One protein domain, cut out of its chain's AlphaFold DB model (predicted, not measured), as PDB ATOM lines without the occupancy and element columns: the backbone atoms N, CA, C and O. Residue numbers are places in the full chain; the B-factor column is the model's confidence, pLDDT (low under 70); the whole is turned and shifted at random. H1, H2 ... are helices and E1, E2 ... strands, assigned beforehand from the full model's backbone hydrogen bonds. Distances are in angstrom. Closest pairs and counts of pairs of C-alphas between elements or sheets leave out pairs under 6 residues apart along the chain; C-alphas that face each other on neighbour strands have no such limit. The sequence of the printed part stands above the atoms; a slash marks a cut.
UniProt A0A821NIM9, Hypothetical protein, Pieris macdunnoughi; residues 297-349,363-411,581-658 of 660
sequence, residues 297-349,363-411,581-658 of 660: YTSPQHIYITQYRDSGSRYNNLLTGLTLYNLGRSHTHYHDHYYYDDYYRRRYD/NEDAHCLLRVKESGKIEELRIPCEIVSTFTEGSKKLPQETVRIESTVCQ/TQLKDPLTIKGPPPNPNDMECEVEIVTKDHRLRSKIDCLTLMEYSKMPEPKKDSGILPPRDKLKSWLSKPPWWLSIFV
ATOM      1  N   TYR A 297     221.710  86.761 107.047       71.75
ATOM      2  CA  TYR A 297     221.978  86.473 105.629       71.75
ATOM      3  C   TYR A 297     220.741  86.478 104.717       71.75
ATOM      4  O   TYR A 297     220.904  86.562 103.503       71.75
ATOM      5  N   THR A 298     219.532  86.366 105.277       67.38
ATOM      6  CA  THR A 298     218.257  86.470 104.539       67.38
ATOM      7  C   THR A 298     217.668  87.882 104.551       67.38
ATOM      8  O   THR A 298     216.685  88.127 103.858       67.38
ATOM      9  N   SER A 299     218.251  88.822 105.302       75.25
ATOM     10  CA  SER A 299     217.881  90.235 105.198       75.25
ATOM     11  C   SER A 299     218.378  90.824 103.863       75.25
ATOM     12  O   SER A 299     219.516  90.548 103.468       75.25
ATOM     13  N   PRO A 300     217.602  91.689 103.180       74.38
ATOM     14  CA  PRO A 300     218.115  92.472 102.049       74.38
ATOM     15  C   PRO A 300     219.343  93.309 102.443       74.38
ATOM     16  O   PRO A 300     220.314  93.415 101.695       74.38
ATOM     17  N   GLN A 301     219.329  93.834 103.673       78.06
ATOM     18  CA  GLN A 301     220.376  94.661 104.280       78.06
ATOM     19  C   GLN A 301     221.759  93.985 104.276       78.06
ATOM     20  O   GLN A 301     222.744  94.657 103.980       78.06
ATOM     21  N   HIS A 302     221.857  92.666 104.481       84.38
ATOM     22  CA  HIS A 302     223.130  91.936 104.365       84.38
ATOM     23  C   HIS A 302     223.794  92.074 102.984       84.38
ATOM     24  O   HIS A 302     225.013  92.207 102.895       84.38
ATOM     25  N   ILE A 303     223.014  92.069 101.903       86.62
ATOM     26  CA  ILE A 303     223.562  92.153 100.544       86.62
ATOM     27  C   ILE A 303     224.012  93.589 100.237       86.62
ATOM     28  O   ILE A 303     225.021  93.790  99.565       86.62
ATOM     29  N   TYR A 304     223.306  94.596 100.758       89.44
ATOM     30  CA  TYR A 304     223.776  95.981 100.709       89.44
ATOM     31  C   TYR A 304     225.078  96.167 101.504       89.44
ATOM     32  O   TYR A 304     225.982  96.842 101.025       89.44
ATOM     33  N   ILE A 305     225.223  95.533 102.676       91.88
ATOM     34  CA  ILE A 305     226.453  95.581 103.493       91.88
ATOM     35  C   ILE A 305     227.673  95.099 102.699       91.88
ATOM     36  O   ILE A 305     228.683  95.803 102.665       91.88
ATOM     37  N   THR A 306     227.582  93.951 102.020       91.56
ATOM     38  CA  THR A 306     228.695  93.439 101.203       91.56
ATOM     39  C   THR A 306     228.933  94.307  99.965       91.56
ATOM     40  O   THR A 306     230.060  94.735  99.727       91.56
ATOM     41  N   GLN A 307     227.874  94.683  99.233       92.75
ATOM     42  CA  GLN A 307     227.988  95.576  98.070       92.75
ATOM     43  C   GLN A 307     228.616  96.930  98.420       92.75
ATOM     44  O   GLN A 307     229.431  97.432  97.647       92.75
ATOM     45  N   TYR A 308     228.284  97.525  99.570       95.62
ATOM     46  CA  TYR A 308     228.876  98.792  99.986       95.62
ATOM     47  C   TYR A 308     230.339  98.641 100.378       95.62
ATOM     48  O   TYR A 308     231.134  99.456  99.911       95.62
ATOM     49  N   ARG A 309     230.724  97.608 101.138       94.88
ATOM     50  CA  ARG A 309     232.137  97.336 101.464       94.88
ATOM     51  C   ARG A 309     232.995  97.188 100.213       94.88
ATOM     52  O   ARG A 309     233.953  97.946 100.037       94.88
ATOM     53  N   ASP A 310     232.586  96.281  99.332       95.12
ATOM     54  CA  ASP A 310     233.353  95.870  98.155       95.12
ATOM     55  C   ASP A 310     233.263  96.878  96.997       95.12
ATOM     56  O   ASP A 310     234.038  96.806  96.046       95.12
ATOM     57  N   SER A 311     232.363  97.870  97.080       95.94
ATOM     58  CA  SER A 311     232.188  98.911  96.056       95.94
ATOM     59  C   SER A 311     233.467  99.678  95.705       95.94
ATOM     60  O   SER A 311     233.551 100.275  94.627       95.94
ATOM     61  N   GLY A 312     234.422  99.770  96.640       96.12
ATOM     62  CA  GLY A 312     235.536 100.715  96.558       96.12
ATOM     63  C   GLY A 312     235.060 102.163  96.378       96.12
ATOM     64  O   GLY A 312     235.693 102.934  95.661       96.12
ATOM     65  N   SER A 313     233.876 102.515  96.890       96.94
ATOM     66  CA  SER A 313     233.377 103.893  96.927       96.94
ATOM     67  C   SER A 313     234.130 104.708  97.976       96.94
ATOM     68  O   SER A 313     234.461 104.188  99.041       96.94
ATOM     69  N   ARG A 314     234.287 106.017  97.733       97.06
ATOM     70  CA  ARG A 314     234.674 107.005  98.752       97.06
ATOM     71  C   ARG A 314     233.832 106.875 100.028       97.06
ATOM     72  O   ARG A 314     234.335 107.047 101.132       97.06
ATOM     73  N   TYR A 315     232.552 106.551  99.865       97.62
ATOM     74  CA  TYR A 315     231.559 106.484 100.932       97.62
ATOM     75  C   TYR A 315     231.254 105.049 101.388       97.62
ATOM     76  O   TYR A 315     230.304 104.848 102.144       97.62
ATOM     77  N   ASN A 316     232.062 104.056 100.983       97.06
ATOM     78  CA  ASN A 316     231.855 102.640 101.314       97.06
ATOM     79  C   ASN A 316     231.602 102.413 102.812       97.06
ATOM     80  O   ASN A 316     230.649 101.732 103.186       97.06
ATOM     81  N   ASN A 317     232.407 103.046 103.667       97.00
ATOM     82  CA  ASN A 317     232.286 102.957 105.112       97.00
ATOM     83  C   ASN A 317     230.973 103.565 105.623       97.00
ATOM     84  O   ASN A 317     230.231 102.865 106.303       97.00
ATOM     85  N   LEU A 318     230.633 104.805 105.251       97.25
ATOM     86  CA  LEU A 318     229.382 105.439 105.695       97.25
ATOM     87  C   LEU A 318     228.139 104.640 105.285       97.25
ATOM     88  O   LEU A 318     227.238 104.472 106.097       97.25
ATOM     89  N   LEU A 319     228.096 104.107 104.062       97.00
ATOM     90  CA  LEU A 319     226.949 103.346 103.546       97.00
ATOM     91  C   LEU A 319     226.826 101.969 104.217       97.00
ATOM     92  O   LEU A 319     225.730 101.541 104.584       97.00
ATOM     93  N   THR A 320     227.964 101.303 104.437       96.06
ATOM     94  CA  THR A 320     228.046 100.066 105.225       96.06
ATOM     95  C   THR A 320     227.553 100.320 106.649       96.06
ATOM     96  O   THR A 320     226.672  99.616 107.134       96.06
ATOM     97  N   GLY A 321     228.074 101.363 107.299       95.75
ATOM     98  CA  GLY A 321     227.701 101.775 108.648       95.75
ATOM     99  C   GLY A 321     226.222 102.122 108.777       95.75
ATOM    100  O   GLY A 321     225.568 101.645 109.698       95.75
ATOM    101  N   LEU A 322     225.681 102.883 107.823       95.88
ATOM    102  CA  LEU A 322     224.266 103.253 107.753       95.88
ATOM    103  C   LEU A 322     223.370 102.016 107.650       95.88
ATOM    104  O   LEU A 322     222.393 101.895 108.387       95.88
ATOM    105  N   THR A 323     223.746 101.068 106.789       94.12
ATOM    106  CA  THR A 323     222.996  99.823 106.600       94.12
ATOM    107  C   THR A 323     223.040  98.941 107.849       94.12
ATOM    108  O   THR A 323     222.003  98.421 108.253       94.12
ATOM    109  N   LEU A 324     224.205  98.805 108.496       92.31
ATOM    110  CA  LEU A 324     224.354  98.069 109.760       92.31
ATOM    111  C   LEU A 324     223.557  98.738 110.895       92.31
ATOM    112  O   LEU A 324     222.860  98.060 111.639       92.31
ATOM    113  N   TYR A 325     223.602 100.067 111.005       92.31
ATOM    114  CA  TYR A 325     222.851 100.821 112.012       92.31
ATOM    115  C   TYR A 325     221.330 100.669 111.821       92.31
ATOM    116  O   TYR A 325     220.612 100.375 112.779       92.31
ATOM    117  N   ASN A 326     220.830 100.800 110.586       90.94
ATOM    118  CA  ASN A 326     219.412 100.609 110.269       90.94
ATOM    119  C   ASN A 326     218.969  99.156 110.495       90.94
ATOM    120  O   ASN A 326     217.909  98.932 111.073       90.94
ATOM    121  N   LEU A 327     219.795  98.174 110.115       87.25
ATOM    122  CA  LEU A 327     219.576  96.760 110.429       87.25
ATOM    123  C   LEU A 327     219.476  96.555 111.949       87.25
ATOM    124  O   LEU A 327     218.490  95.993 112.412       87.25
ATOM    125  N   GLY A 328     220.399  97.110 112.738       85.19
ATOM    126  CA  GLY A 328     220.365  97.046 114.204       85.19
ATOM    127  C   GLY A 328     219.086  97.617 114.831       85.19
ATOM    128  O   GLY A 328     218.564  97.029 115.774       85.19
ATOM    129  N   ARG A 329     218.540  98.713 114.286       82.12
ATOM    130  CA  ARG A 329     217.246  99.279 114.720       82.12
ATOM    131  C   ARG A 329     216.037  98.490 114.220       82.12
ATOM    132  O   ARG A 329     215.011  98.469 114.881       82.12
ATOM    133  N   SER A 330     216.136  97.839 113.064       77.19
ATOM    134  CA  SER A 330     214.979  97.262 112.368       77.19
ATOM    135  C   SER A 330     214.286  96.094 113.083       77.19
ATOM    136  O   SER A 330     213.143  95.773 112.755       77.19
ATOM    137  N   HIS A 331     214.944  95.476 114.068       67.12
ATOM    138  CA  HIS A 331     214.434  94.303 114.779       67.12
ATOM    139  C   HIS A 331     213.399  94.608 115.878       67.12
ATOM    140  O   HIS A 331     212.796  93.675 116.399       67.12
ATOM    141  N   THR A 332     213.107  95.876 116.205       61.31
ATOM    142  CA  THR A 332     212.145  96.250 117.263       61.31
ATOM    143  C   THR A 332     210.664  96.148 116.848       61.31
ATOM    144  O   THR A 332     209.898  97.095 116.993       61.31
ATOM    145  N   HIS A 333     210.261  94.970 116.361       52.31
ATOM    146  CA  HIS A 333     208.911  94.374 116.375       52.31
ATOM    147  C   HIS A 333     207.662  95.125 115.839       52.31
ATOM    148  O   HIS A 333     206.621  94.480 115.733       52.31
ATOM    149  N   TYR A 334     207.713  96.411 115.466       53.16
ATOM    150  CA  TYR A 334     206.507  97.237 115.220       53.16
ATOM    151  C   TYR A 334     206.487  98.032 113.898       53.16
ATOM    152  O   TYR A 334     205.692  98.959 113.737       53.16
ATOM    153  N   HIS A 335     207.349  97.711 112.932       50.44
ATOM    154  CA  HIS A 335     207.503  98.517 111.714       50.44
ATOM    155  C   HIS A 335     206.719  97.983 110.502       50.44
ATOM    156  O   HIS A 335     207.307  97.536 109.523       50.44
ATOM    157  N   ASP A 336     205.393  98.165 110.511       53.22
ATOM    158  CA  ASP A 336     204.532  98.046 109.312       53.22
ATOM    159  C   ASP A 336     204.776  99.171 108.272       53.22
ATOM    160  O   ASP A 336     204.147  99.223 107.216       53.22
ATOM    161  N   HIS A 337     205.684 100.107 108.565       52.97
ATOM    162  CA  HIS A 337     205.962 101.314 107.778       52.97
ATOM    163  C   HIS A 337     207.292 101.247 107.010       52.97
ATOM    164  O   HIS A 337     208.027 102.232 106.918       52.97
ATOM    165  N   TYR A 338     207.607 100.088 106.427       56.97
ATOM    166  CA  TYR A 338     208.652 100.018 105.409       56.97
ATOM    167  C   TYR A 338     208.204 100.752 104.143       56.97
ATOM    168  O   TYR A 338     207.286 100.316 103.450       56.97
ATOM    169  N   TYR A 339     208.896 101.842 103.812       57.25
ATOM    170  CA  TYR A 339     208.847 102.413 102.470       57.25
ATOM    171  C   TYR A 339     209.425 101.391 101.486       57.25
ATOM    172  O   TYR A 339     210.625 101.113 101.504       57.25
ATOM    173  N   TYR A 340     208.557 100.815 100.656       54.12
ATOM    174  CA  TYR A 340     208.937  99.852  99.629       54.12
ATOM    175  C   TYR A 340     209.675 100.562  98.492       54.12
ATOM    176  O   TYR A 340     209.038 101.097  97.583       54.12
ATOM    177  N   ASP A 341     211.009 100.545  98.514       49.81
ATOM    178  CA  ASP A 341     211.780 100.881  97.318       49.81
ATOM    179  C   ASP A 341     211.546  99.792  96.261       49.81
ATOM    180  O   ASP A 341     211.705  98.587  96.482       49.81
ATOM    181  N   ASP A 342     211.116 100.220  95.082       48.09
ATOM    182  CA  ASP A 342     210.796  99.320  93.983       48.09
ATOM    183  C   ASP A 342     212.074  98.762  93.322       48.09
ATOM    184  O   ASP A 342     212.019  97.756  92.612       48.09
ATOM    185  N   TYR A 343     213.235  99.391  93.561       48.78
ATOM    186  CA  TYR A 343     214.528  99.011  92.993       48.78
ATOM    187  C   TYR A 343     214.944  97.591  93.381       48.78
ATOM    188  O   TYR A 343     215.255  96.770  92.512       48.78
ATOM    189  N   TYR A 344     214.944  97.279  94.680       50.78
ATOM    190  CA  TYR A 344     215.432  95.987  95.151       50.78
ATOM    191  C   TYR A 344     214.443  94.872  94.850       50.78
ATOM    192  O   TYR A 344     214.828  93.785  94.410       50.78
ATOM    193  N   ARG A 345     213.148  95.172  94.986       56.72
ATOM    194  CA  ARG A 345     212.098  94.214  94.672       56.72
ATOM    195  C   ARG A 345     212.124  93.808  93.198       56.72
ATOM    196  O   ARG A 345     212.174  92.618  92.923       56.72
ATOM    197  N   ARG A 346     212.242  94.743  92.245       57.25
ATOM    198  CA  ARG A 346     212.421  94.394  90.815       57.25
ATOM    199  C   ARG A 346     213.680  93.557  90.532       57.25
ATOM    200  O   ARG A 346     213.720  92.860  89.522       57.25
ATOM    201  N   ARG A 347     214.711  93.635  91.382       54.22
ATOM    202  CA  ARG A 347     215.994  92.938  91.192       54.22
ATOM    203  C   ARG A 347     215.982  91.502  91.732       54.22
ATOM    204  O   ARG A 347     216.561  90.625  91.092       54.22
ATOM    205  N   TYR A 348     215.309  91.254  92.860       51.81
ATOM    206  CA  TYR A 348     215.317  89.956  93.556       51.81
ATOM    207  C   TYR A 348     213.972  89.206  93.547       51.81
ATOM    208  O   TYR A 348     213.976  87.982  93.633       51.81
ATOM    209  N   ASP A 349     212.838  89.884  93.338       57.47
ATOM    210  CA  ASP A 349     211.505  89.279  93.110       57.47
ATOM    211  C   ASP A 349     211.343  88.853  91.627       57.47
ATOM    212  O   ASP A 349     210.295  88.996  91.000       57.47
ATOM    213  N   ASN A 363     201.839 103.785  96.278       62.75
ATOM    214  CA  ASN A 363     201.895 104.533  95.011       62.75
ATOM    215  C   ASN A 363     202.738 105.824  95.105       62.75
ATOM    216  O   ASN A 363     202.761 106.618  94.167       62.75
ATOM    217  N   GLU A 364     203.393 106.055  96.242       76.50
ATOM    218  CA  GLU A 364     204.330 107.151  96.461       76.50
ATOM    219  C   GLU A 364     205.757 106.635  96.278       76.50
ATOM    220  O   GLU A 364     206.283 105.929  97.141       76.50
ATOM    221  N   ASP A 365     206.384 107.003  95.159       84.06
ATOM    222  CA  ASP A 365     207.818 106.807  94.956       84.06
ATOM    223  C   ASP A 365     208.587 107.673  95.968       84.06
ATOM    224  O   ASP A 365     208.694 108.892  95.818       84.06
ATOM    225  N   ALA A 366     209.120 107.047  97.017       90.44
ATOM    226  CA  ALA A 366     210.021 107.705  97.955       90.44
ATOM    227  C   ALA A 366     211.421 107.859  97.338       90.44
ATOM    228  O   ALA A 366     211.887 107.016  96.566       90.44
ATOM    229  N   HIS A 367     212.111 108.945  97.669       92.50
ATOM    230  CA  HIS A 367     213.498 109.193  97.285       92.50
ATOM    231  C   HIS A 367     214.325 109.410  98.547       92.50
ATOM    232  O   HIS A 367     214.107 110.369  99.289       92.50
ATOM    233  N   CYS A 368     215.269 108.503  98.789       95.00
ATOM    234  CA  CYS A 368     216.107 108.523  99.976       95.00
ATOM    235  C   CYS A 368     217.520 109.017  99.647       95.00
ATOM    236  O   CYS A 368     218.136 108.620  98.653       95.00
ATOM    237  N   LEU A 369     218.016 109.924 100.488       96.12
ATOM    238  CA  LEU A 369     219.266 110.650 100.301       96.12
ATOM    239  C   LEU A 369     220.130 110.516 101.557       96.12
ATOM    240  O   LEU A 369     219.647 110.741 102.666       96.12
ATOM    241  N   LEU A 370     221.417 110.223 101.377       97.06
ATOM    242  CA  LEU A 370     222.438 110.471 102.393       97.06
ATOM    243  C   LEU A 370     223.152 111.772 102.025       97.06
ATOM    244  O   LEU A 370     223.794 111.863 100.978       97.06
ATOM    245  N   ARG A 371     223.025 112.781 102.883       96.75
ATOM    246  CA  ARG A 371     223.701 114.072 102.765       96.75
ATOM    247  C   ARG A 371     224.940 114.016 103.654       96.75
ATOM    248  O   ARG A 371     224.822 113.800 104.860       96.75
ATOM    249  N   VAL A 372     226.117 114.173 103.054       97.12
ATOM    250  CA  VAL A 372     227.407 114.210 103.755       97.12
ATOM    251  C   VAL A 372     227.989 115.599 103.558       97.12
ATOM    252  O   VAL A 372     228.300 115.987 102.432       97.12
ATOM    253  N   LYS A 373     228.118 116.363 104.641       97.31
ATOM    254  CA  LYS A 373     228.758 117.678 104.629       97.31
ATOM    255  C   LYS A 373     230.147 117.546 105.232       97.31
ATOM    256  O   LYS A 373     230.244 117.287 106.421       97.31
ATOM    257  N   GLU A 374     231.188 117.744 104.434       97.06
ATOM    258  CA  GLU A 374     232.597 117.598 104.821       97.06
ATOM    259  C   GLU A 374     233.340 118.908 104.533       97.06
ATOM    260  O   GLU A 374     233.218 119.447 103.431       97.06
ATOM    261  N   SER A 375     234.054 119.464 105.518       95.56
ATOM    262  CA  SER A 375     234.743 120.767 105.403       95.56
ATOM    263  C   SER A 375     233.865 121.880 104.800       95.56
ATOM    264  O   SER A 375     234.291 122.676 103.964       95.56
ATOM    265  N   GLY A 376     232.580 121.896 105.175       94.50
ATOM    266  CA  GLY A 376     231.562 122.828 104.668       94.50
ATOM    267  C   GLY A 376     230.920 122.458 103.321       94.50
ATOM    268  O   GLY A 376     229.820 122.930 103.038       94.50
ATOM    269  N   LYS A 377     231.532 121.582 102.515       95.31
ATOM    270  CA  LYS A 377     231.001 121.126 101.222       95.31
ATOM    271  C   LYS A 377     229.957 120.026 101.426       95.31
ATOM    272  O   LYS A 377     230.262 118.987 102.000       95.31
ATOM    273  N   ILE A 378     228.742 120.224 100.913       95.19
ATOM    274  CA  ILE A 378     227.668 119.216 100.947       95.19
ATOM    275  C   ILE A 378     227.730 118.356  99.676       95.19
ATOM    276  O   ILE A 378     227.697 118.890  98.568       95.19
ATOM    277  N   GLU A 379     227.775 117.031  99.826       95.12
ATOM    278  CA  GLU A 379     227.491 116.069  98.755       95.12
ATOM    279  C   GLU A 379     226.245 115.238  99.095       95.12
ATOM    280  O   GLU A 379     226.019 114.854 100.244       95.12
ATOM    281  N   GLU A 380     225.417 114.979  98.082       95.88
ATOM    282  CA  GLU A 380     224.128 114.293  98.215       95.88
ATOM    283  C   GLU A 380     224.156 112.997  97.406       95.88
ATOM    284  O   GLU A 380     224.486 112.990  96.216       95.88
ATOM    285  N   LEU A 381     223.850 111.888  98.076       95.62
ATOM    286  CA  LEU A 381     224.040 110.531  97.578       95.62
ATOM    287  C   LEU A 381     222.690 109.819  97.509       95.62
ATOM    288  O   LEU A 381     221.990 109.751  98.522       95.62
ATOM    289  N   ARG A 382     222.328 109.246  96.352       94.88
ATOM    290  CA  ARG A 382     221.110 108.423  96.266       94.88
ATOM    291  C   ARG A 382     221.313 107.135  97.045       94.88
ATOM    292  O   ARG A 382     222.248 106.392  96.759       94.88
ATOM    293  N   ILE A 383     220.411 106.834  97.966       95.31
ATOM    294  CA  ILE A 383     220.414 105.569  98.700       95.31
ATOM    295  C   ILE A 383     219.060 104.856  98.568       95.31
ATOM    296  O   ILE A 383     218.042 105.521  98.366       95.31
ATOM    297  N   PRO A 384     219.033 103.517  98.671       93.31
ATOM    298  CA  PRO A 384     217.795 102.749  98.762       93.31
ATOM    299  C   PRO A 384     217.019 103.119 100.027       93.31
ATOM    300  O   PRO A 384     217.623 103.345 101.081       93.31
ATOM    301  N   CYS A 385     215.690 103.147  99.968       91.50
ATOM    302  CA  CYS A 385     214.900 103.496 101.151       91.50
ATOM    303  C   CYS A 385     214.868 102.399 102.236       91.50
ATOM    304  O   CYS A 385     214.662 102.709 103.412       91.50
ATOM    305  N   GLU A 386     215.154 101.133 101.913       87.94
ATOM    306  CA  GLU A 386     215.156 100.022 102.882       87.94
ATOM    307  C   GLU A 386     216.312 100.092 103.890       87.94
ATOM    308  O   GLU A 386     216.215  99.524 104.984       87.94
ATOM    309  N   ILE A 387     217.405 100.779 103.536       91.81
ATOM    310  CA  ILE A 387     218.546 101.001 104.435       91.81
ATOM    311  C   ILE A 387     218.367 102.237 105.328       91.81
ATOM    312  O   ILE A 387     219.255 102.527 106.127       91.81
ATOM    313  N   VAL A 388     217.240 102.955 105.210       92.88
ATOM    314  CA  VAL A 388     216.926 104.127 106.047       92.88
ATOM    315  C   VAL A 388     215.506 104.184 106.617       92.88
ATOM    316  O   VAL A 388     215.162 105.148 107.303       92.88
ATOM    317  N   SER A 389     214.686 103.155 106.411       88.38
ATOM    318  CA  SER A 389     213.301 103.099 106.903       88.38
ATOM    319  C   SER A 389     213.159 103.393 108.407       88.38
ATOM    320  O   SER A 389     212.189 104.037 108.816       88.38
ATOM    321  N   THR A 390     214.140 103.005 109.233       87.44
ATOM    322  CA  THR A 390     214.104 103.214 110.695       87.44
ATOM    323  C   THR A 390     214.389 104.657 111.131       87.44
ATOM    324  O   THR A 390     214.028 105.035 112.241       87.44
ATOM    325  N   PHE A 391     214.964 105.504 110.266       87.12
ATOM    326  CA  PHE A 391     215.234 106.918 110.576       87.12
ATOM    327  C   PHE A 391     214.006 107.827 110.460       87.12
ATOM    328  O   PHE A 391     214.122 109.035 110.657       87.12
ATOM    329  N   THR A 392     212.835 107.267 110.144       85.56
ATOM    330  CA  THR A 392     211.540 107.958 110.219       85.56
ATOM    331  C   THR A 392     211.180 108.336 111.662       85.56
ATOM    332  O   THR A 392     210.628 109.414 111.900       85.56
ATOM    333  N   GLU A 393     211.545 107.500 112.637       81.56
ATOM    334  CA  GLU A 393     211.334 107.743 114.063       81.56
ATOM    335  C   GLU A 393     212.199 108.910 114.568       81.56
ATOM    336  O   GLU A 393     213.421 108.912 114.429       81.56
ATOM    337  N   GLY A 394     211.561 109.930 115.152       84.00
ATOM    338  CA  GLY A 394     212.239 111.153 115.600       84.00
ATOM    339  C   GLY A 394     212.687 112.093 114.469       84.00
ATOM    340  O   GLY A 394     213.303 113.122 114.753       84.00
ATOM    341  N   SER A 395     212.371 111.779 113.207       88.81
ATOM    342  CA  SER A 395     212.683 112.648 112.068       88.81
ATOM    343  C   SER A 395     212.005 114.013 112.181       88.81
ATOM    344  O   SER A 395     210.849 114.140 112.597       88.81
ATOM    345  N   LYS A 396     212.711 115.068 111.766       92.62
ATOM    346  CA  LYS A 396     212.105 116.392 111.626       92.62
ATOM    347  C   LYS A 396     211.414 116.458 110.270       92.62
ATOM    348  O   LYS A 396     212.079 116.476 109.234       92.62
ATOM    349  N   LYS A 397     210.081 116.515 110.281       92.38
ATOM    350  CA  LYS A 397     209.291 116.874 109.100       92.38
ATOM    351  C   LYS A 397     209.584 118.331 108.750       92.38
ATOM    352  O   LYS A 397     209.144 119.242 109.448       92.38
ATOM    353  N   LEU A 398     210.361 118.532 107.695       91.12
ATOM    354  CA  LEU A 398     210.601 119.849 107.126       91.12
ATOM    355  C   LEU A 398     209.346 120.327 106.380       91.12
ATOM    356  O   LEU A 398     208.571 119.495 105.891       91.12
ATOM    357  N   PRO A 399     209.146 121.651 106.238       88.81
ATOM    358  CA  PRO A 399     208.260 122.149 105.198       88.81
ATOM    359  C   PRO A 399     208.725 121.598 103.846       88.81
ATOM    360  O   PRO A 399     209.926 121.438 103.599       88.81
ATOM    361  N   GLN A 400     207.772 121.319 102.960       80.19
ATOM    362  CA  GLN A 400     208.077 120.973 101.580       80.19
ATOM    363  C   GLN A 400     208.497 122.246 100.841       80.19
ATOM    364  O   GLN A 400     207.729 122.839 100.087       80.19
ATOM    365  N   GLU A 401     209.738 122.676 101.080       75.25
ATOM    366  CA  GLU A 401     210.459 123.503 100.120       75.25
ATOM    367  C   GLU A 401     210.302 122.828  98.759       75.25
ATOM    368  O   GLU A 401     210.691 121.668  98.588       75.25
ATOM    369  N   THR A 402     209.723 123.539  97.791       61.09
ATOM    370  CA  THR A 402     209.842 123.146  96.391       61.09
ATOM    371  C   THR A 402     211.323 123.208  96.072       61.09
ATOM    372  O   THR A 402     211.845 124.299  95.825       61.09
ATOM    373  N   VAL A 403     212.007 122.063  96.163       52.94
ATOM    374  CA  VAL A 403     213.430 121.961  95.860       52.94
ATOM    375  C   VAL A 403     213.564 122.391  94.417       52.94
ATOM    376  O   VAL A 403     213.252 121.639  93.492       52.94
ATOM    377  N   ARG A 404     213.997 123.635  94.228       45.88
ATOM    378  CA  ARG A 404     214.465 124.087  92.942       45.88
ATOM    379  C   ARG A 404     215.770 123.333  92.702       45.88
ATOM    380  O   ARG A 404     216.855 123.802  93.023       45.88
ATOM    381  N   ILE A 405     215.624 122.131  92.140       50.00
ATOM    382  CA  ILE A 405     216.619 121.528  91.260       50.00
ATOM    383  C   ILE A 405     216.598 122.397  90.011       50.00
ATOM    384  O   ILE A 405     215.951 122.139  88.999       50.00
ATOM    385  N   GLU A 406     217.217 123.539  90.186       44.41
ATOM    386  CA  GLU A 406     217.524 124.493  89.162       44.41
ATOM    387  C   GLU A 406     218.422 123.802  88.111       44.41
ATOM    388  O   GLU A 406     219.211 122.947  88.478       44.41
ATOM    389  N   SER A 407     218.320 124.108  86.811       48.09
ATOM    390  CA  SER A 407     219.309 123.668  85.806       48.09
ATOM    391  C   SER A 407     219.723 124.795  84.852       48.09
ATOM    392  O   SER A 407     218.858 125.468  84.294       48.09
ATOM    393  N   THR A 408     221.029 125.041  84.678       49.16
ATOM    394  CA  THR A 408     221.564 126.124  83.826       49.16
ATOM    395  C   THR A 408     221.419 125.758  82.352       49.16
ATOM    396  O   THR A 408     222.340 125.236  81.721       49.16
ATOM    397  N   VAL A 409     220.236 126.014  81.798       63.69
ATOM    398  CA  VAL A 409     219.938 125.809  80.379       63.69
ATOM    399  C   VAL A 409     220.151 127.127  79.640       63.69
ATOM    400  O   VAL A 409     219.257 127.968  79.557       63.69
ATOM    401  N   CYS A 410     221.347 127.309  79.082       63.16
ATOM    402  CA  CYS A 410     221.629 128.420  78.178       63.16
ATOM    403  C   CYS A 410     220.906 128.191  76.842       63.16
ATOM    404  O   CYS A 410     221.313 127.332  76.058       63.16
ATOM    405  N   GLN A 411     219.844 128.954  76.564       74.44
ATOM    406  CA  GLN A 411     219.209 128.963  75.245       74.44
ATOM    407  C   GLN A 411     219.769 130.110  74.397       74.44
ATOM    408  O   GLN A 411     219.595 131.288  74.715       74.44
ATOM    409  N   THR A 581     221.865 119.961  91.626       63.75
ATOM    410  CA  THR A 581     222.470 118.848  92.376       63.75
ATOM    411  C   THR A 581     222.229 117.541  91.615       63.75
ATOM    412  O   THR A 581     221.248 116.834  91.834       63.75
ATOM    413  N   GLN A 582     223.116 117.216  90.662       77.19
ATOM    414  CA  GLN A 582     223.073 115.918  89.986       77.19
ATOM    415  C   GLN A 582     223.285 114.826  91.031       77.19
ATOM    416  O   GLN A 582     224.386 114.657  91.556       77.19
ATOM    417  N   LEU A 583     222.204 114.116  91.343       86.06
ATOM    418  CA  LEU A 583     222.171 113.131  92.405       86.06
ATOM    419  C   LEU A 583     223.004 111.905  92.006       86.06
ATOM    420  O   LEU A 583     222.581 111.084  91.190       86.06
ATOM    421  N   LYS A 584     224.210 111.806  92.567       88.12
ATOM    422  CA  LYS A 584     225.193 110.782  92.207       88.12
ATOM    423  C   LYS A 584     224.821 109.425  92.803       88.12
ATOM    424  O   LYS A 584     224.361 109.337  93.944       88.12
ATOM    425  N   ASP A 585     225.112 108.362  92.054       91.00
ATOM    426  CA  ASP A 585     225.185 107.010  92.609       91.00
ATOM    427  C   ASP A 585     226.424 106.920  93.523       91.00
ATOM    428  O   ASP A 585     227.553 107.038  93.024       91.00
ATOM    429  N   PRO A 586     226.259 106.700  94.842       90.94
ATOM    430  CA  PRO A 586     227.379 106.610  95.768       90.94
ATOM    431  C   PRO A 586     228.406 105.534  95.398       90.94
ATOM    432  O   PRO A 586     229.586 105.713  95.698       90.94
ATOM    433  N   LEU A 587     228.013 104.440  94.738       92.06
ATOM    434  CA  LEU A 587     228.917 103.344  94.361       92.06
ATOM    435  C   LEU A 587     229.978 103.796  93.339       92.06
ATOM    436  O   LEU A 587     231.111 103.295  93.328       92.06
ATOM    437  N   THR A 588     229.622 104.777  92.505       93.19
ATOM    438  CA  THR A 588     230.476 105.298  91.427       93.19
ATOM    439  C   THR A 588     231.518 106.311  91.899       93.19
ATOM    440  O   THR A 588     232.560 106.448  91.259       93.19
ATOM    441  N   ILE A 589     231.296 106.988  93.031       94.25
ATOM    442  CA  ILE A 589     232.200 108.035  93.525       94.25
ATOM    443  C   ILE A 589     233.484 107.408  94.076       94.25
ATOM    444  O   ILE A 589     233.458 106.684  95.072       94.25
ATOM    445  N   LYS A 590     234.625 107.720  93.454       96.38
ATOM    446  CA  LYS A 590     235.966 107.307  93.897       96.38
ATOM    447  C   LYS A 590     236.707 108.473  94.553       96.38
ATOM    448  O   LYS A 590     236.487 109.627  94.201       96.38
ATOM    449  N   GLY A 591     237.576 108.165  95.512       95.62
ATOM    450  CA  GLY A 591     238.378 109.145  96.250       95.62
ATOM    451  C   GLY A 591     238.820 108.615  97.620       95.62
ATOM    452  O   GLY A 591     238.380 107.533  98.016       95.62
ATOM    453  N   PRO A 592     239.668 109.358  98.354       96.81
ATOM    454  CA  PRO A 592     240.026 109.014  99.731       96.81
ATOM    455  C   PRO A 592     238.777 109.060 100.632       96.81
ATOM    456  O   PRO A 592     237.958 109.967 100.441       96.81
ATOM    457  N   PRO A 593     238.605 108.136 101.600       96.19
ATOM    458  CA  PRO A 593     237.461 108.140 102.516       96.19
ATOM    459  C   PRO A 593     237.274 109.490 103.229       96.19
ATOM    460  O   PRO A 593     238.269 110.177 103.472       96.19
ATOM    461  N   PRO A 594     236.033 109.891 103.565       95.56
ATOM    462  CA  PRO A 594     235.782 111.169 104.220       95.56
ATOM    463  C   PRO A 594     236.379 111.220 105.632       95.56
ATOM    464  O   PRO A 594     236.398 110.210 106.344       95.56
ATOM    465  N   ASN A 595     236.849 112.399 106.044       95.88
ATOM    466  CA  ASN A 595     237.449 112.603 107.363       95.88
ATOM    467  C   ASN A 595     236.369 112.575 108.464       95.88
ATOM    468  O   ASN A 595     235.565 113.503 108.527       95.88
ATOM    469  N   PRO A 596     236.353 111.580 109.374       92.81
ATOM    470  CA  PRO A 596     235.273 111.415 110.348       92.81
ATOM    471  C   PRO A 596     235.173 112.515 111.407       92.81
ATOM    472  O   PRO A 596     234.139 112.609 112.060       92.81
ATOM    473  N   ASN A 597     236.204 113.348 111.567       94.81
ATOM    474  CA  ASN A 597     236.226 114.411 112.573       94.81
ATOM    475  C   ASN A 597     235.668 115.754 112.059       94.81
ATOM    476  O   ASN A 597     235.465 116.662 112.858       94.81
ATOM    477  N   ASP A 598     235.445 115.886 110.747       95.81
ATOM    478  CA  ASP A 598     234.967 117.110 110.081       95.81
ATOM    479  C   ASP A 598     233.855 116.778 109.068       95.81
ATOM    480  O   ASP A 598     233.841 117.262 107.934       95.81
ATOM    481  N   MET A 599     232.925 115.895 109.465       96.31
ATOM    482  CA  MET A 599     231.727 115.612 108.676       96.31
ATOM    483  C   MET A 599     230.425 115.564 109.487       96.31
ATOM    484  O   MET A 599     230.363 114.981 110.567       96.31
ATOM    485  N   GLU A 600     229.360 116.142 108.921       97.75
ATOM    486  CA  GLU A 600     227.972 115.980 109.371       97.75
ATOM    487  C   GLU A 600     227.213 115.046 108.414       97.75
ATOM    488  O   GLU A 600     227.271 115.220 107.192       97.75
ATOM    489  N   CYS A 601     226.465 114.084 108.967       97.88
ATOM    490  CA  CYS A 601     225.697 113.096 108.210       97.88
ATOM    491  C   CYS A 601     224.208 113.299 108.470       97.88
ATOM    492  O   CYS A 601     223.758 113.379 109.614       97.88
ATOM    493  N   GLU A 602     223.416 113.354 107.408       97.44
ATOM    494  CA  GLU A 602     221.969 113.488 107.518       97.44
ATOM    495  C   GLU A 602     221.283 112.594 106.495       97.44
ATOM    496  O   GLU A 602     221.643 112.577 105.319       97.44
ATOM    497  N   VAL A 603     220.272 111.860 106.946       96.88
ATOM    498  CA  VAL A 603     219.385 111.101 106.069       96.88
ATOM    499  C   VAL A 603     218.145 111.925 105.794       96.88
ATOM    500  O   VAL A 603     217.558 112.517 106.703       96.88
ATOM    501  N   GLU A 604     217.746 111.953 104.530       95.88
ATOM    502  CA  GLU A 604     216.553 112.643 104.068       95.88
ATOM    503  C   GLU A 604     215.674 111.666 103.281       95.88
ATOM    504  O   GLU A 604     216.134 111.030 102.334       95.88
ATOM    505  N   ILE A 605     214.416 111.529 103.698       94.38
ATOM    506  CA  ILE A 605     213.390 110.728 103.027       94.38
ATOM    507  C   ILE A 605     212.393 111.716 102.432       94.38
ATOM    508  O   ILE A 605     211.682 112.417 103.159       94.38
ATOM    509  N   VAL A 606     212.369 111.796 101.106       93.06
ATOM    510  CA  VAL A 606     211.484 112.676 100.344       93.06
ATOM    511  C   VAL A 606     210.370 111.821  99.750       93.06
ATOM    512  O   VAL A 606     210.621 111.011  98.861       93.06
ATOM    513  N   THR A 607     209.145 111.975 100.244       91.94
ATOM    514  CA  THR A 607     207.941 111.460  99.576       91.94
ATOM    515  C   THR A 607     207.304 112.574  98.747       91.94
ATOM    516  O   THR A 607     207.763 113.719  98.752       91.94
ATOM    517  N   LYS A 608     206.222 112.250  98.035       89.75
ATOM    518  CA  LYS A 608     205.465 113.215  97.232       89.75
ATOM    519  C   LYS A 608     204.998 114.431  98.046       89.75
ATOM    520  O   LYS A 608     205.061 115.551  97.544       89.75
ATOM    521  N   ASP A 609     204.566 114.205  99.287       90.38
ATOM    522  CA  ASP A 609     203.908 115.220 100.114       90.38
ATOM    523  C   ASP A 609     204.737 115.605 101.362       90.38
ATOM    524  O   ASP A 609     204.413 116.584 102.041       90.38
ATOM    525  N   HIS A 610     205.753 114.820 101.760       90.81
ATOM    526  CA  HIS A 610     206.493 114.996 103.022       90.81
ATOM    527  C   HIS A 610     208.015 114.877 102.839       90.81
ATOM    528  O   HIS A 610     208.514 113.972 102.178       90.81
ATOM    529  N   ARG A 611     208.766 115.755 103.515       94.00
ATOM    530  CA  ARG A 611     210.235 115.740 103.569       94.00
ATOM    531  C   ARG A 611     210.687 115.490 105.007       94.00
ATOM    532  O   ARG A 611     210.546 116.364 105.859       94.00
ATOM    533  N   LEU A 612     211.187 114.292 105.294       94.31
ATOM    534  CA  LEU A 612     211.654 113.890 106.624       94.31
ATOM    535  C   LEU A 612     213.183 113.944 106.660       94.31
ATOM    536  O   LEU A 612     213.823 113.330 105.813       94.31
ATOM    537  N   ARG A 613     213.775 114.657 107.625       96.00
ATOM    538  CA  ARG A 613     215.238 114.775 107.768       96.00
ATOM    539  C   ARG A 613     215.682 114.386 109.174       96.00
ATOM    540  O   ARG A 613     215.148 114.892 110.165       96.00
ATOM    541  N   SER A 614     216.685 113.519 109.247       96.12
ATOM    542  CA  SER A 614     217.227 112.956 110.484       96.12
ATOM    543  C   SER A 614     218.742 113.140 110.514       96.12
ATOM    544  O   SER A 614     219.448 112.650 109.633       96.12
ATOM    545  N   LYS A 615     219.246 113.857 111.527       96.56
ATOM    546  CA  LYS A 615     220.689 113.958 111.794       96.56
ATOM    547  C   LYS A 615     221.208 112.617 112.311       96.56
ATOM    548  O   LYS A 615     220.555 111.987 113.142       96.56
ATOM    549  N   ILE A 616     222.384 112.216 111.844       95.50
ATOM    550  CA  ILE A 616     223.084 111.003 112.262       95.50
ATOM    551  C   ILE A 616     224.522 111.389 112.600       95.50
ATOM    552  O   ILE A 616     225.149 112.171 111.888       95.50
ATOM    553  N   ASP A 617     225.067 110.827 113.671       95.94
ATOM    554  CA  ASP A 617     226.494 110.948 113.941       95.94
ATOM    555  C   ASP A 617     227.311 110.124 112.924       95.94
ATOM    556  O   ASP A 617     227.202 108.896 112.863       95.94
ATOM    557  N   CYS A 618     228.153 110.800 112.136       96.38
ATOM    558  CA  CYS A 618     229.057 110.137 111.201       96.38
ATOM    559  C   CYS A 618     230.095 109.252 111.906       96.38
ATOM    560  O   CYS A 618     230.499 108.242 111.329       96.38
ATOM    561  N   LEU A 619     230.537 109.603 113.123       96.25
ATOM    562  CA  LEU A 619     231.514 108.810 113.875       96.25
ATOM    563  C   LEU A 619     230.919 107.442 114.205       96.25
ATOM    564  O   LEU A 619     231.512 106.429 113.842       96.25
ATOM    565  N   THR A 620     229.697 107.409 114.742       94.38
ATOM    566  CA  THR A 620     228.900 106.189 114.931       94.38
ATOM    567  C   THR A 620     228.810 105.370 113.639       94.38
ATOM    568  O   THR A 620     229.111 104.179 113.660       94.38
ATOM    569  N   LEU A 621     228.478 105.969 112.486       95.62
ATOM    570  CA  LEU A 621     228.435 105.217 111.220       95.62
ATOM    571  C   LEU A 621     229.807 104.622 110.839       95.62
ATOM    572  O   LEU A 621     229.887 103.470 110.411       95.62
ATOM    573  N   MET A 622     230.893 105.368 111.041       95.56
ATOM    574  CA  MET A 622     232.269 104.916 110.783       95.56
ATOM    575  C   MET A 622     232.799 103.923 111.830       95.56
ATOM    576  O   MET A 622     233.787 103.235 111.575       95.56
ATOM    577  N   GLU A 623     232.189 103.828 113.012       93.88
ATOM    578  CA  GLU A 623     232.419 102.731 113.953       93.88
ATOM    579  C   GLU A 623     231.659 101.479 113.518       93.88
ATOM    580  O   GLU A 623     232.261 100.407 113.451       93.88
ATOM    581  N   TYR A 624     230.384 101.615 113.133       92.62
ATOM    582  CA  TYR A 624     229.580 100.508 112.613       92.62
ATOM    583  C   TYR A 624     230.227  99.871 111.372       92.62
ATOM    584  O   TYR A 624     230.329  98.648 111.299       92.62
ATOM    585  N   SER A 625     230.764 100.660 110.435       95.12
ATOM    586  CA  SER A 625     231.398 100.132 109.212       95.12
ATOM    587  C   SER A 625     232.580  99.186 109.470       95.12
ATOM    588  O   SER A 625     232.786  98.233 108.710       95.12
ATOM    589  N   LYS A 626     233.329  99.417 110.557       94.38
ATOM    590  CA  LYS A 626     234.505  98.634 110.975       94.38
ATOM    591  C   LYS A 626     234.137  97.314 111.655       94.38
ATOM    592  O   LYS A 626     235.015  96.483 111.878       94.38
ATOM    593  N   MET A 627     232.870  97.114 112.023       86.44
ATOM    594  CA  MET A 627     232.452  95.938 112.783       86.44
ATOM    595  C   MET A 627     232.543  94.681 111.904       86.44
ATOM    596  O   MET A 627     231.994  94.674 110.795       86.44
ATOM    597  N   PRO A 628     233.237  93.618 112.358       87.94
ATOM    598  CA  PRO A 628     233.504  92.447 111.535       87.94
ATOM    599  C   PRO A 628     232.204  91.743 111.159       87.94
ATOM    600  O   PRO A 628     231.246  91.720 111.937       87.94
ATOM    601  N   GLU A 629     232.188  91.129 109.981       84.62
ATOM    602  CA  GLU A 629     231.046  90.320 109.571       84.62
ATOM    603  C   GLU A 629     230.849  89.146 110.529       84.62
ATOM    604  O   GLU A 629     231.836  88.540 110.972       84.62
ATOM    605  N   PRO A 630     229.591  88.797 110.858       79.00
ATOM    606  CA  PRO A 630     229.330  87.547 111.536       79.00
ATOM    607  C   PRO A 630     229.857  86.438 110.626       79.00
ATOM    608  O   PRO A 630     229.414  86.269 109.485       79.00
ATOM    609  N   LYS A 631     230.847  85.693 111.118       80.75
ATOM    610  CA  LYS A 631     231.302  84.488 110.437       80.75
ATOM    611  C   LYS A 631     230.154  83.486 110.431       80.75
ATOM    612  O   LYS A 631     229.421  83.380 111.414       80.75
ATOM    613  N   LYS A 632     230.066  82.677 109.373       71.00
ATOM    614  CA  LYS A 632     229.293  81.427 109.387       71.00
ATOM    615  C   LYS A 632     230.033  80.378 110.231       71.00
ATOM    616  O   LYS A 632     230.397  79.320 109.729       71.00
ATOM    617  N   ASP A 633     230.303  80.715 111.496       66.19
ATOM    618  CA  ASP A 633     230.823  79.795 112.506       66.19
ATOM    619  C   ASP A 633     229.760  78.686 112.651       66.19
ATOM    620  O   ASP A 633     228.671  78.920 113.167       66.19
ATOM    621  N   SER A 634     230.037  77.485 112.140       59.44
ATOM    622  CA  SER A 634     229.064  76.381 112.032       59.44
ATOM    623  C   SER A 634     228.737  75.684 113.364       59.44
ATOM    624  O   SER A 634     228.027  74.679 113.386       59.44
ATOM    625  N   GLY A 635     229.233  76.224 114.481       63.69
ATOM    626  CA  GLY A 635     228.845  75.843 115.835       63.69
ATOM    627  C   GLY A 635     227.706  76.728 116.342       63.69
ATOM    628  O   GLY A 635     227.813  77.949 116.314       63.69
ATOM    629  N   ILE A 636     226.641  76.100 116.850       64.50
ATOM    630  CA  ILE A 636     225.371  76.736 117.262       64.50
ATOM    631  C   ILE A 636     225.521  77.917 118.243       64.50
ATOM    632  O   ILE A 636     224.663  78.796 118.263       64.50
ATOM    633  N   LEU A 637     226.598  77.968 119.031       67.44
ATOM    634  CA  LEU A 637     226.944  79.110 119.878       67.44
ATOM    635  C   LEU A 637     228.459  79.384 119.846       67.44
ATOM    636  O   LEU A 637     229.252  78.450 119.695       67.44
ATOM    637  N   PRO A 638     228.885  80.646 120.044       72.56
ATOM    638  CA  PRO A 638     230.290  80.986 120.257       72.56
ATOM    639  C   PRO A 638     230.828  80.368 121.566       72.56
ATOM    640  O   PRO A 638     230.053  80.109 122.492       72.56
ATOM    641  N   PRO A 639     232.160  80.236 121.727       81.00
ATOM    642  CA  PRO A 639     232.767  79.919 123.019       81.00
ATOM    643  C   PRO A 639     232.300  80.882 124.120       81.00
ATOM    644  O   PRO A 639     232.206  82.092 123.895       81.00
ATOM    645  N   ARG A 640     232.034  80.355 125.322       78.19
ATOM    646  CA  ARG A 640     231.376  81.097 126.415       78.19
ATOM    647  C   ARG A 640     232.084  82.405 126.775       78.19
ATOM    648  O   ARG A 640     231.415  83.371 127.117       78.19
ATOM    649  N   ASP A 641     233.406  82.472 126.662       84.56
ATOM    650  CA  ASP A 641     234.187  83.670 126.994       84.56
ATOM    651  C   ASP A 641     234.193  84.722 125.873       84.56
ATOM    652  O   ASP A 641     234.215  85.918 126.156       84.56
ATOM    653  N   LYS A 642     234.026  84.303 124.607       77.81
ATOM    654  CA  LYS A 642     233.679  85.194 123.481       77.81
ATOM    655  C   LYS A 642     232.292  85.810 123.736       77.81
ATOM    656  O   LYS A 642     232.121  87.016 123.601       77.81
ATOM    657  N   LEU A 643     231.348  84.998 124.227       75.56
ATOM    658  CA  LEU A 643     230.003  85.417 124.642       75.56
ATOM    659  C   LEU A 643     230.025  86.370 125.862       75.56
ATOM    660  O   LEU A 643     229.307  87.363 125.860       75.56
ATOM    661  N   LYS A 644     230.885  86.147 126.869       76.69
ATOM    662  CA  LYS A 644     231.112  87.096 127.986       76.69
ATOM    663  C   LYS A 644     231.728  88.414 127.513       76.69
ATOM    664  O   LYS A 644     231.295  89.474 127.953       76.69
ATOM    665  N   SER A 645     232.725  88.351 126.627       80.88
ATOM    666  CA  SER A 645     233.355  89.539 126.036       80.88
ATOM    667  C   SER A 645     232.308  90.393 125.317       80.88
ATOM    668  O   SER A 645     232.217  91.595 125.563       80.88
ATOM    669  N   TRP A 646     231.409  89.747 124.566       79.44
ATOM    670  CA  TRP A 646     230.233  90.389 123.985       79.44
ATOM    671  C   TRP A 646     229.238  90.890 125.041       79.44
ATOM    672  O   TRP A 646     228.786  92.013 124.931       79.44
ATOM    673  N   LEU A 647     228.937  90.169 126.121       70.62
ATOM    674  CA  LEU A 647     228.057  90.706 127.175       70.62
ATOM    675  C   LEU A 647     228.648  91.932 127.906       70.62
ATOM    676  O   LEU A 647     227.891  92.776 128.373       70.62
ATOM    677  N   SER A 648     229.978  92.067 127.976       74.19
ATOM    678  CA  SER A 648     230.647  93.250 128.549       74.19
ATOM    679  C   SER A 648     230.835  94.416 127.566       74.19
ATOM    680  O   SER A 648     230.948  95.566 127.985       74.19
ATOM    681  N   LYS A 649     230.873  94.126 126.260       72.06
ATOM    682  CA  LYS A 649     230.916  95.089 125.152       72.06
ATOM    683  C   LYS A 649     230.100  94.520 123.982       72.06
ATOM    684  O   LYS A 649     230.690  93.882 123.104       72.06
ATOM    685  N   PRO A 650     228.764  94.688 123.975       65.44
ATOM    686  CA  PRO A 650     227.914  94.054 122.975       65.44
ATOM    687  C   PRO A 650     228.274  94.565 121.585       65.44
ATOM    688  O   PRO A 650     228.126  95.761 121.327       65.44
ATOM    689  N   PRO A 651     228.735  93.696 120.661       67.62
ATOM    690  CA  PRO A 651     228.691  94.067 119.263       67.62
ATOM    691  C   PRO A 651     227.213  94.273 118.919       67.62
ATOM    692  O   PRO A 651     226.366  93.487 119.332       67.62
ATOM    693  N   TRP A 652     226.904  95.320 118.163       63.22
ATOM    694  CA  TRP A 652     225.549  95.700 117.737       63.22
ATOM    695  C   TRP A 652     224.675  94.531 117.210       63.22
ATOM    696  O   TRP A 652     223.457  94.529 117.384       63.22
ATOM    697  N   TRP A 653     225.279  93.506 116.599       66.31
ATOM    698  CA  TRP A 653     224.563  92.325 116.122       66.31
ATOM    699  C   TRP A 653     224.132  91.392 117.262       66.31
ATOM    700  O   TRP A 653     223.176  90.645 117.104       66.31
ATOM    701  N   LEU A 654     224.757  91.450 118.442       66.50
ATOM    702  CA  LEU A 654     224.210  90.819 119.642       66.50
ATOM    703  C   LEU A 654     222.916  91.523 120.073       66.50
ATOM    704  O   LEU A 654     221.980  90.839 120.460       66.50
ATOM    705  N   SER A 655     222.806  92.852 119.935       57.84
ATOM    706  CA  SER A 655     221.527  93.548 120.163       57.84
ATOM    707  C   SER A 655     220.437  93.190 119.143       57.84
ATOM    708  O   SER A 655     219.272  93.265 119.510       57.84
ATOM    709  N   ILE A 656     220.768  92.685 117.944       60.91
ATOM    710  CA  ILE A 656     219.771  92.023 117.071       60.91
ATOM    711  C   ILE A 656     219.187  90.784 117.767       60.91
ATOM    712  O   ILE A 656     217.976  90.598 117.776       60.91
ATOM    713  N   PHE A 657     220.036  89.947 118.370       60.22
ATOM    714  CA  PHE A 657     219.621  88.708 119.045       60.22
ATOM    715  C   PHE A 657     219.125  88.894 120.491       60.22
ATOM    716  O   PHE A 657     218.692  87.923 121.099       60.22
ATOM    717  N   VAL A 658     219.223  90.103 121.054       51.62
ATOM    718  CA  VAL A 658     218.776  90.455 122.421       51.62
ATOM    719  C   VAL A 658     217.537  91.370 122.398       51.62
ATOM    720  O   VAL A 658     216.924  91.603 123.436       51.62
TER     721      VAL A 658
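Overview. This is residues 297 to 349, 363 to 411 and 581 to 658 of the 660 residues of the protein "Hypothetical protein" of Pieris macdunnoughi (UniProt A0A821NIM9). A strongly twisted wall of five antiparallel strands has a helical hairpin, H1 and H2, at its side, with H5 crossing H2 next to the sheet. On one side residues 399 to 408 run out from the sheet to the distant short strand E4, and on the other H7 and H6 lie beyond H2, with residues 633 to 642 sticking out. The printed part has 180 residues, with elements in the order H1 H2 H3 E1 E2 H4 E3 E4 E5 E6 H5 H6 H7, and the class is mixed, helices and strands. The sheet's order is E2 E1 E5 E6 E3; the whole is compact, with a radius of gyration of the C-alphas of 17.8 A, yet elongated, spanning 70 by 38 by 31 A.

Arrangement. H1, residues 300 to 310, and H2, residues 316 to 330, form a helical hairpin and touch at a shallow tilt of 18 degrees, opposite ways, their closest C-alphas being Tyr 308 and Asn 316 at 5.0 A. H2 is the hub, touching four helices, and only grazes the sheet with residues 318 to 322. H3, residues 342 to 348, touches no helix. E1, residues 367 to 374, and E2, residues 377 to 383, are a hairpin, with N 372 and O 379 2.9 A apart. H4, residues 389 to 392, touches H2, with C-alphas of Asn 326 and Thr 390 closest at 5.9 A. E3, residues 396 to 398, is an edge strand; E4, residues 409 to 411, pairs with no named strand. E5, residues 599 to 606, is antiparallel to E1, with N 369 and O 604 2.9 A apart, and forms a hairpin with E6, residues 611 to 616, with N 605 and O 612 2.8 A apart. E6 is antiparallel to E3, with N 398 and O 611 2.8 A apart. H5, residues 618 to 624, touches H2 about perpendicular, 75 degrees, the C-alphas of Gly 321 and Leu 621 closest at 4.4 A. H6, residues 640 to 648, is close to but not clearly touching H7, residues 652 to 658; their closest C-alphas, Trp 646 and Leu 654, are 7.4 A apart. H7 touches H2 by residue 328 of H2 alone, with C-alphas of Gly 328 and Ile 656 closest at 5.8 A. Every O i to N i+4 pair is within hydrogen-bond range in H1, H2, H3, H5, H6 and H7; H4 is too short for one.

Along the chain. H1 begins at C-alpha 300 (218.115, 92.472, 102.049) and is 16.1 A long; H2 is 20.9 A, E1 22.2 A and E5 22.1 A. H7 ends at C-alpha 658 (218.776, 90.455, 122.421).

Size, cuts and confidence. The C-alphas of Gln 411 and Arg 640, the two farthest apart, are 71.1 A apart. Residues 350 to 362 and 412 to 580 are not printed, with C-alpha gaps of 18.1 A and 20.2 A. The links H2 to H3 and H5 to H6 are long. Mean pLDDT of the printed part is 81.9; 45 residues are under 70, among them 331 to 349, 402 to 410 and 650 to 658.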